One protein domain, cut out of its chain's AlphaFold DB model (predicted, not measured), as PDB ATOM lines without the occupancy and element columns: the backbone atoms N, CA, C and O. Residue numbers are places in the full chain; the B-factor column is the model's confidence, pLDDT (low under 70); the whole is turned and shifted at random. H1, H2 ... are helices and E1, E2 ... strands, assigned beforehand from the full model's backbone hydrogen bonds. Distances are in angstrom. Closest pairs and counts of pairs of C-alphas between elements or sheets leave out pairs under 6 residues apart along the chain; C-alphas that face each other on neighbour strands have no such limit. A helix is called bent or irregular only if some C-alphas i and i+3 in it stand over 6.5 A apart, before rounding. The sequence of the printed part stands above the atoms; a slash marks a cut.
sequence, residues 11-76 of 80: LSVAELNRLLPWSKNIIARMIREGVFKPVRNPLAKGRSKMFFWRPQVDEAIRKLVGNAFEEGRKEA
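Overview. This is residues 11 to 76 of the 80 residues of an uncharacterized protein of Lentisphaeria bacterium (UniProt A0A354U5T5). A small body of two short helices, H1 and H2, and a short strand, E1, has a long helix, H3, leading out of it like an arm, with residues 65 to 76 sticking out at one end of the longest axis and the loop of residues 42 to 47 sticking out at the other. In the body, E1 is paired through residues 51 to 52 with two stretches too short to be named, residues 11 to 12 and residues 38 to 39, both antiparallel to it. The printed part has 66 residues, with three named helices and one named strand in the order H1, H2, E1, H3, and its class is mostly helix. The whole is loose, with a radius of gyration of the C-alphas of 13.9 A, and spans 52 by 21 by 19 A; the arm and the loop make the length, while the body without them spans 26 by 20 by 19 A.

Arrangement. The printed part begins with residues 11 to 12, which pair antiparallel with residues 51 to 52 of E1, the strand of residues 51 to 53. H1, residues 13 to 19, follows. The closest C-alphas of H1 and E1 are those of Val 13 and Phe 51, 6.3 A apart. A tight link of 4 residues joins H1 to H2, residues 24 to 32. H1 and H2 are close but not clearly touching, with 2 pairs of C-alphas within 8 A, and the closest are those of Asn 17 and Lys 24, 6.4 A apart. Their lines stand at a steep tilt of 61 degrees, and they run opposite ways. H2 and E1 are apart, though they follow each other in the chain. Between them, residues 38 to 39 pair antiparallel with residues 51 to 52 of E1. E1 pairs with no named strand. H3, residues 54 to 74, follows E1 over a tight link with 0 residues between them, and the two meet only through their link. H3 touches no helix: H1 and H3 are apart, and so are H2 and H3. In H1, H2 and H3 every pair of O i and N i+4 is within hydrogen-bond range.

Along the chain. H1 runs from Val 13, with its C-alpha at (118.475, 76.818, 82.830), to Leu 19. H2 runs from Lys 24 to Arg 32 and is 12.3 A long from first to last C-alpha. E1 runs from Phe 51, with its C-alpha at (117.175, 76.320, 76.674), to Trp 53. H3 is the longest helix, with 21 residues and 30.1 A from the C-alpha of Arg 54 to that of Lys 74, which is at (151.044, 85.781, 80.151). None of the three helices is bent or irregular.

Size, cuts and confidence. The C-alphas of Lys 45 and Ala 76 are the two farthest apart, at 51.6 A, and those of the first and last printed residues, Leu 11 and Ala 76, are 36.7 A apart. The printed part runs from residue 11 to residue 76 of a chain of 80 residues and has no cut. The link from H2 to E1 is long, with 18 residues, 33 to 50, and their C-alphas lie 4 to 23 A from the mean of the C-alphas. Residues 42 to 47 of this link stand free, and so do residues 65 to 76, of which 65 to 74 belong to H3. The body without these stretches has 48 residues and a radius of gyration of 9.7 A. The mean pLDDT of the printed part is 77.1. The model's confidence is low, under 70, in 18 residues, namely residues 41 to 48 and residues 67 to 76.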
ATOM      1  N   LEU A  11     120.052  71.952  77.106       83.44
ATOM      2  CA  LEU A  11     120.000  72.142  78.552       83.44
ATOM      3  C   LEU A  11     118.934  73.164  78.896       83.44
ATOM      4  O   LEU A  11     118.904  74.254  78.330       83.44
ATOM      5  N   SER A  12     118.103  72.867  79.882       83.38
ATOM      6  CA  SER A  12     117.345  73.909  80.569       83.38
ATOM      7  C   SER A  12     118.264  74.786  81.433       83.38
ATOM      8  O   SER A  12     119.359  74.378  81.821       83.38
ATOM      9  N   VAL A  13     117.787  75.974  81.827       83.00
ATOM     10  CA  VAL A  13     118.475  76.818  82.830       83.00
ATOM     11  C   VAL A  13     118.799  76.024  84.104       83.00
ATOM     12  O   VAL A  13     119.870  76.195  84.679       83.00
ATOM     13  N   ALA A  14     117.903  75.143  84.558       83.44
ATOM     14  CA  ALA A  14     118.126  74.349  85.766       83.44
ATOM     15  C   ALA A  14     119.279  73.346  85.606       83.44
ATOM     16  O   ALA A  14     120.063  73.170  86.534       83.44
ATOM     17  N   GLU A  15     119.403  72.715  84.437       85.31
ATOM     18  CA  GLU A  15     120.502  71.789  84.142       85.31
ATOM     19  C   GLU A  15     121.826  72.525  83.955       85.31
ATOM     20  O   GLU A  15     122.837  72.078  84.485       85.31
ATOM     21  N   LEU A  16     121.812  73.692  83.304       85.50
ATOM     22  CA  LEU A  16     122.992  74.550  83.191       85.50
ATOM     23  C   LEU A  16     123.538  74.939  84.578       85.50
ATOM     24  O   LEU A  16     124.736  74.846  84.819       85.50
ATOM     25  N   ASN A  17     122.649  75.296  85.512       84.88
ATOM     26  CA  ASN A  17     123.018  75.603  86.901       84.88
ATOM     27  C   ASN A  17     123.513  74.387  87.704       84.88
ATOM     28  O   ASN A  17     124.150  74.576  88.731       84.88
ATOM     29  N   ARG A  18     123.186  73.156  87.293       84.44
ATOM     30  CA  ARG A  18     123.705  71.928  87.925       84.44
ATOM     31  C   ARG A  18     125.050  71.502  87.346       84.44
ATOM     32  O   ARG A  18     125.852  70.924  88.064       84.44
ATOM     33  N   LEU A  19     125.260  71.748  86.054       82.38
ATOM     34  CA  LEU A  19     126.487  71.404  85.336       82.38
ATOM     35  C   LEU A  19     127.654  72.311  85.716       82.38
ATOM     36  O   LEU A  19     128.784  71.848  85.829       82.38
ATOM     37  N   LEU A  20     127.384  73.603  85.884       82.12
ATOM     38  CA  LEU A  20     128.411  74.584  86.193       82.12
ATOM     39  C   LEU A  20     128.573  74.716  87.712       82.12
ATOM     40  O   LEU A  20     127.588  75.006  88.391       82.12
ATOM     41  N   PRO A  21     129.797  74.611  88.261       82.31
ATOM     42  CA  PRO A  21     130.053  74.799  89.691       82.31
ATOM     43  C   PRO A  21     130.010  76.281  90.119       82.31
ATOM     44  O   PRO A  21     130.490  76.641  91.192       82.31
ATOM     45  N   TRP A  22     129.470  77.168  89.279       84.25
ATOM     46  CA  TRP A  22     129.410  78.605  89.523       84.25
ATOM     47  C   TRP A  22     128.087  79.023  90.163       84.25
ATOM     48  O   TRP A  22     127.055  78.367  90.024       84.25
ATOM     49  N   SER A  23     128.094  80.174  90.837       85.69
ATOM     50  CA  SER A  23     126.864  80.731  91.398       85.69
ATOM     51  C   SER A  23     125.852  81.074  90.296       85.69
ATOM     52  O   SER A  23     126.208  81.496  89.192       85.69
ATOM     53  N   LYS A  24     124.558  80.983  90.627       86.06
ATOM     54  CA  LYS A  24     123.458  81.340  89.711       86.06
ATOM     55  C   LYS A  24     123.598  82.761  89.149       86.06
ATOM     56  O   LYS A  24     123.210  83.014  88.013       86.06
ATOM     57  N   ASN A  25     124.175  83.678  89.928       87.62
ATOM     58  CA  ASN A  25     124.410  85.064  89.522       87.62
ATOM     59  C   ASN A  25     125.478  85.178  88.429       87.62
ATOM     60  O   ASN A  25     125.300  85.956  87.492       87.62
ATOM     61  N   ILE A  26     126.552  84.384  88.521       86.50
ATOM     62  CA  ILE A  26     127.591  84.314  87.485       86.50
ATOM     63  C   ILE A  26     126.976  83.784  86.192       86.50
ATOM     64  O   ILE A  26     127.087  84.424  85.151       86.50
ATOM     65  N   ILE A  27     126.223  82.686  86.270       85.50
ATOM     66  CA  ILE A  27     125.567  82.081  85.102       85.50
ATOM     67  C   ILE A  27     124.567  83.066  84.471       85.50
ATOM     68  O   ILE A  27     124.563  83.258  83.257       85.50
ATOM     69  N   ALA A  28     123.772  83.768  85.284       87.06
ATOM     70  CA  ALA A  28     122.853  84.800  84.803       87.06
ATOM     71  C   ALA A  28     123.571  85.999  84.162       87.06
ATOM     72  O   ALA A  28     123.032  86.617  83.242       87.06
ATOM     73  N   ARG A  29     124.769  86.361  84.636       88.69
ATOM     74  CA  ARG A  29     125.604  87.373  83.981       88.69
ATOM     75  C   ARG A  29     126.091  86.860  82.630       88.69
ATOM     76  O   ARG A  29     125.880  87.531  81.638       88.69
ATOM     77  N   MET A  30     126.620  85.643  82.563       87.25
ATOM     78  CA  MET A  30     127.110  85.045  81.315       87.25
ATOM     79  C   MET A  30     126.030  84.915  80.235       87.25
ATOM     80  O   MET A  30     126.318  85.083  79.055       87.25
ATOM     81  N   ILE A  31     124.781  84.656  80.627       87.94
ATOM     82  CA  ILE A  31     123.644  84.678  79.697       87.94
ATOM     83  C   ILE A  31     123.384  86.103  79.186       87.94
ATOM     84  O   ILE A  31     123.180  86.292  77.991       87.94
ATOM     85  N   ARG A  32     123.416  87.114  80.068       86.75
ATOM     86  CA  ARG A  32     123.226  88.531  79.695       86.75
ATOM     87  C   ARG A  32     124.334  89.059  78.785       86.75
ATOM     88  O   ARG A  32     124.034  89.767  77.835       86.75
ATOM     89  N   GLU A  33     125.576  88.664  79.044       88.12
ATOM     90  CA  GLU A  33     126.748  88.992  78.220       88.12
ATOM     91  C   GLU A  33     126.797  88.174  76.910       88.12
ATOM     92  O   GLU A  33     127.692  88.349  76.089       88.12
ATOM     93  N   GLY A  34     125.854  87.247  76.693       86.75
ATOM     94  CA  GLY A  34     125.751  86.468  75.456       86.75
ATOM     95  C   GLY A  34     126.752  85.315  75.319       86.75
ATOM     96  O   GLY A  34     126.855  84.731  74.237       86.75
ATOM     97  N   VAL A  35     127.455  84.951  76.398       86.75
ATOM     98  CA  VAL A  35     128.382  83.806  76.439       86.75
ATOM     99  C   VAL A  35     127.618  82.497  76.228       86.75
ATOM    100  O   VAL A  35     127.952  81.702  75.350       86.75
ATOM    101  N   PHE A  36     126.535  82.308  76.986       87.94
ATOM    102  CA  PHE A  36     125.559  81.247  76.736       87.94
ATOM    103  C   PHE A  36     124.367  81.845  75.999       87.94
ATOM    104  O   PHE A  36     123.704  82.750  76.506       87.94
ATOM    105  N   LYS A  37     124.084  81.337  74.797       86.75
ATOM    106  CA  LYS A  37     123.048  81.895  73.924       86.75
ATOM    107  C   LYS A  37     121.779  81.073  74.112       86.75
ATOM    108  O   LYS A  37     121.795  79.869  73.842       86.75
ATOM    109  N   PRO A  38     120.690  81.678  74.607       85.75
ATOM    110  CA  PRO A  38     119.441  80.961  74.744       85.75
ATOM    111  C   PRO A  38     118.900  80.617  73.355       85.75
ATOM    112  O   PRO A  38     118.860  81.454  72.454       85.75
ATOM    113  N   VAL A  39     118.456  79.379  73.196       82.75
ATOM    114  CA  VAL A  39     117.813  78.874  71.986       82.75
ATOM    115  C   VAL A  39     116.349  78.578  72.274       82.75
ATOM    116  O   VAL A  39     115.967  78.134  73.363       82.75
ATOM    117  N   ARG A  40     115.499  78.838  71.280       70.56
ATOM    118  CA  ARG A  40     114.081  78.499  71.354       70.56
ATOM    119  C   ARG A  40     113.955  77.006  71.083       70.56
ATOM    120  O   ARG A  40     114.197  76.568  69.966       70.56
ATOM    121  N   ASN A  41     113.613  76.223  72.103       66.81
ATOM    122  CA  ASN A  41     113.434  74.787  71.923       66.81
ATOM    123  C   ASN A  41     112.196  74.528  71.039       66.81
ATOM    124  O   ASN A  41     111.092  74.904  71.450       66.81
ATOM    125  N   PRO A  42     112.349  73.890  69.861       61.19
ATOM    126  CA  PRO A  42     111.237  73.626  68.948       61.19
ATOM    127  C   PRO A  42     110.213  72.630  69.521       61.19
ATOM    128  O   PRO A  42     109.061  72.621  69.097       61.19
ATOM    129  N   LEU A  43     110.600  71.835  70.524       63.19
ATOM    130  CA  LEU A  43     109.756  70.823  71.167       63.19
ATOM    131  C   LEU A  43     108.996  71.344  72.398       63.19
ATOM    132  O   LEU A  43     108.146  70.643  72.950       63.19
ATOM    133  N   ALA A  44     109.282  72.563  72.865       62.84
ATOM    134  CA  ALA A  44     108.650  73.112  74.059       62.84
ATOM    135  C   ALA A  44     107.233  73.639  73.754       62.84
ATOM    136  O   ALA A  44     107.033  74.830  73.513       62.84
ATOM    137  N   LYS A  45     106.222  72.762  73.811       54.19
ATOM    138  CA  LYS A  45     104.801  73.155  73.847       54.19
ATOM    139  C   LYS A  45     104.423  73.632  75.263       54.19
ATOM    140  O   LYS A  45     103.984  72.838  76.088       54.19
ATOM    141  N   GLY A  46     104.641  74.910  75.587       60.53
ATOM    142  CA  GLY A  46     104.271  75.510  76.885       60.53
ATOM    143  C   GLY A  46     105.080  76.766  77.243       60.53
ATOM    144  O   GLY A  46     105.925  77.179  76.453       60.53
ATOM    145  N   ARG A  47     104.820  77.370  78.427       55.97
ATOM    146  CA  ARG A  47     105.507  78.578  78.961       55.97
ATOM    147  C   ARG A  47     106.991  78.553  78.587       55.97
ATOM    148  O   ARG A  47     107.705  77.659  79.038       55.97
ATOM    149  N   SER A  48     107.419  79.509  77.760       55.62
ATOM    150  CA  SER A  48     108.755  79.591  77.166       55.62
ATOM    151  C   SER A  48     109.855  79.407  78.212       55.62
ATOM    152  O   SER A  48     110.209  80.337  78.932       55.62
ATOM    153  N   LYS A  49     110.398  78.192  78.311       70.00
ATOM    154  CA  LYS A  49     111.610  77.925  79.085       70.00
ATOM    155  C   LYS A  49     112.803  78.255  78.194       70.00
ATOM    156  O   LYS A  49     112.816  77.881  77.026       70.00
ATOM    157  N   MET A  50     113.777  78.981  78.734       78.19
ATOM    158  CA  MET A  50     115.065  79.167  78.070       78.19
ATOM    159  C   MET A  50     115.817  77.838  78.057       78.19
ATOM    160  O   MET A  50     115.943  77.180  79.097       78.19
ATOM    161  N   PHE A  51     116.309  77.471  76.879       84.94
ATOM    162  CA  PHE A  51     117.175  76.320  76.674       84.94
ATOM    163  C   PHE A  51     118.510  76.772  76.092       84.94
ATOM    164  O   PHE A  51     118.601  77.856  75.527       84.94
ATOM    165  N   PHE A  52     119.531  75.934  76.210       87.38
ATOM    166  CA  PHE A  52     120.877  76.179  75.705       87.38
ATOM    167  C   PHE A  52     121.344  74.956  74.938       87.38
ATOM    168  O   PHE A  52     121.135  73.831  75.385       87.38
ATOM    169  N   TRP A  53     121.968  75.155  73.785       86.94
ATOM    170  CA  TRP A  53     122.496  74.044  73.005       86.94
ATOM    171  C   TRP A  53     123.794  73.529  73.644       86.94
ATOM    172  O   TRP A  53     124.724  74.305  73.857       86.94
ATOM    173  N   ARG A  54     123.862  72.235  73.981       86.00
ATOM    174  CA  ARG A  54     124.994  71.652  74.728       86.00
ATOM    175  C   ARG A  54     126.356  71.878  74.073       86.00
ATOM    176  O   ARG A  54     127.222  72.390  74.772       86.00
ATOM    177  N   PRO A  55     126.547  71.617  72.765       86.88
ATOM    178  CA  PRO A  55     127.828  71.872  72.106       86.88
ATOM    179  C   PRO A  55     128.302  73.320  72.251       86.88
ATOM    180  O   PRO A  55     129.480  73.564  72.483       86.88
ATOM    181  N   GLN A  56     127.376  74.283  72.190       87.25
ATOM    182  CA  GLN A  56     127.696  75.693  72.399       87.25
ATOM    183  C   GLN A  56     128.141  75.972  73.841       87.25
ATOM    184  O   GLN A  56     129.072  76.743  74.067       87.25
ATOM    185  N   VAL A  57     127.464  75.372  74.822       88.25
ATOM    186  CA  VAL A  57     127.823  75.508  76.239       88.25
ATOM    187  C   VAL A  57     129.207  74.911  76.493       88.25
ATOM    188  O   VAL A  57     130.042  75.575  77.103       88.25
ATOM    189  N   ASP A  58     129.481  73.717  75.968       87.38
ATOM    190  CA  ASP A  58     130.775  73.044  76.111       87.38
ATOM    191  C   ASP A  58     131.907  73.842  75.448       87.38
ATOM    192  O   ASP A  58     132.979  74.006  76.035       87.38
ATOM    193  N   GLU A  59     131.677  74.392  74.252       88.19
ATOM    194  CA  GLU A  59     132.643  75.258  73.569       88.19
ATOM    195  C   GLU A  59     132.918  76.540  74.368       88.19
ATOM    196  O   GLU A  59     134.075  76.932  74.532       88.19
ATOM    197  N   ALA A  60     131.876  77.176  74.906       86.94
ATOM    198  CA  ALA A  60     132.023  78.369  75.731       86.94
ATOM    199  C   ALA A  60     132.824  78.077  77.010       86.94
ATOM    200  O   ALA A  60     133.731  78.836  77.342       86.94
ATOM    201  N   ILE A  61     132.556  76.955  77.689       85.88
ATOM    202  CA  ILE A  61     133.329  76.525  78.866       85.88
ATOM    203  C   ILE A  61     134.790  76.285  78.485       85.88
ATOM    204  O   ILE A  61     135.681  76.794  79.158       85.88
ATOM    205  N   ARG A  62     135.053  75.564  77.387       86.00
ATOM    206  CA  ARG A  62     136.423  75.312  76.910       86.00
ATOM    207  C   ARG A  62     137.176  76.603  76.617       86.00
ATOM    208  O   ARG A  62     138.336  76.702  76.995       86.00
ATOM    209  N   LYS A  63     136.532  77.593  75.993       85.69
ATOM    210  CA  LYS A  63     137.140  78.910  75.741       85.69
ATOM    211  C   LYS A  63     137.413  79.672  77.032       85.69
ATOM    212  O   LYS A  63     138.474  80.259  77.161       85.69
ATOM    213  N   LEU A  64     136.494  79.647  77.995       81.12
ATOM    214  CA  LEU A  64     136.684  80.326  79.281       81.12
ATOM    215  C   LEU A  64     137.817  79.708  80.095       81.12
ATOM    216  O   LEU A  64     138.646  80.433  80.632       81.12
ATOM    217  N   VAL A  65     137.864  78.377  80.163       78.19
ATOM    218  CA  VAL A  65     138.939  77.658  80.848       78.19
ATOM    219  C   VAL A  65     140.256  77.861  80.100       78.19
ATOM    220  O   VAL A  65     141.237  78.256  80.713       78.19
ATOM    221  N   GLY A  66     140.277  77.676  78.777       72.00
ATOM    222  CA  GLY A  66     141.476  77.873  77.958       72.00
ATOM    223  C   GLY A  66     142.040  79.293  78.048       72.00
ATOM    224  O   GLY A  66     143.240  79.454  78.242       72.00
ATOM    225  N   ASN A  67     141.182  80.315  78.005       66.06
ATOM    226  CA  ASN A  67     141.605  81.704  78.177       66.06
ATOM    227  C   ASN A  67     142.136  81.970  79.590       66.06
ATOM    228  O   ASN A  67     143.144  82.648  79.717       66.06
ATOM    229  N   ALA A  68     141.521  81.413  80.641       61.62
ATOM    230  CA  ALA A  68     142.027  81.566  82.007       61.62
ATOM    231  C   ALA A  68     143.427  80.946  82.192       61.62
ATOM    232  O   ALA A  68     144.246  81.485  82.932       61.62
ATOM    233  N   PHE A  69     143.719  79.839  81.501       58.25
ATOM    234  CA  PHE A  69     145.048  79.220  81.510       58.25
ATOM    235  C   PHE A  69     146.087  80.024  80.711       58.25
ATOM    236  O   PHE A  69     147.226  80.146  81.154       58.25
ATOM    237  N   GLU A  70     145.714  80.588  79.561       58.56
ATOM    238  CA  GLU A  70     146.620  81.409  78.743       58.56
ATOM    239  C   GLU A  70     146.883  82.792  79.364       58.56
ATOM    240  O   GLU A  70     148.004  83.293  79.298       58.56
ATOM    241  N   GLU A  71     145.889  83.400  80.014       52.28
ATOM    242  CA  GLU A  71     146.035  84.689  80.705       52.28
ATOM    243  C   GLU A  71     146.942  84.553  81.940       52.28
ATOM    244  O   GLU A  71     147.901  85.312  82.079       52.28
ATOM    245  N   GLY A  72     146.780  83.479  82.725       53.88
ATOM    246  CA  GLY A  72     147.700  83.151  83.821       53.88
ATOM    247  C   GLY A  72     149.125  82.802  83.368       53.88
ATOM    248  O   GLY A  72     150.063  82.880  84.158       53.88
ATOM    249  N   ARG A  73     149.316  82.442  82.092       50.97
ATOM    250  CA  ARG A  73     150.637  82.180  81.507       50.97
ATOM    251  C   ARG A  73     151.305  83.450  80.967       50.97
ATOM    252  O   ARG A  73     152.528  83.522  80.984       50.97
ATOM    253  N   LYS A  74     150.529  84.454  80.541       51.31
ATOM    254  CA  LYS A  74     151.044  85.781  80.151       51.31
ATOM    255  C   LYS A  74     151.427  86.650  81.349       51.31
ATOM    256  O   LYS A  74     152.367  87.425  81.244       51.31
ATOM    257  N   GLU A  75     150.765  86.490  82.494       50.75
ATOM    258  CA  GLU A  75     151.194  87.134  83.751       50.75
ATOM    259  C   GLU A  75     152.438  86.476  84.377       50.75
ATOM    260  O   GLU A  75     153.035  87.028  85.298       50.75
ATOM    261  N   ALA A  76     152.857  85.314  83.865       49.38
ATOM    262  CA  ALA A  76     154.045  84.589  84.302       49.38
ATOM    263  C   ALA A  76     155.259  84.783  83.372       49.38
ATOM    264  O   ALA A  76     156.177  83.963  83.409       49.38
TER     265      ALA A  76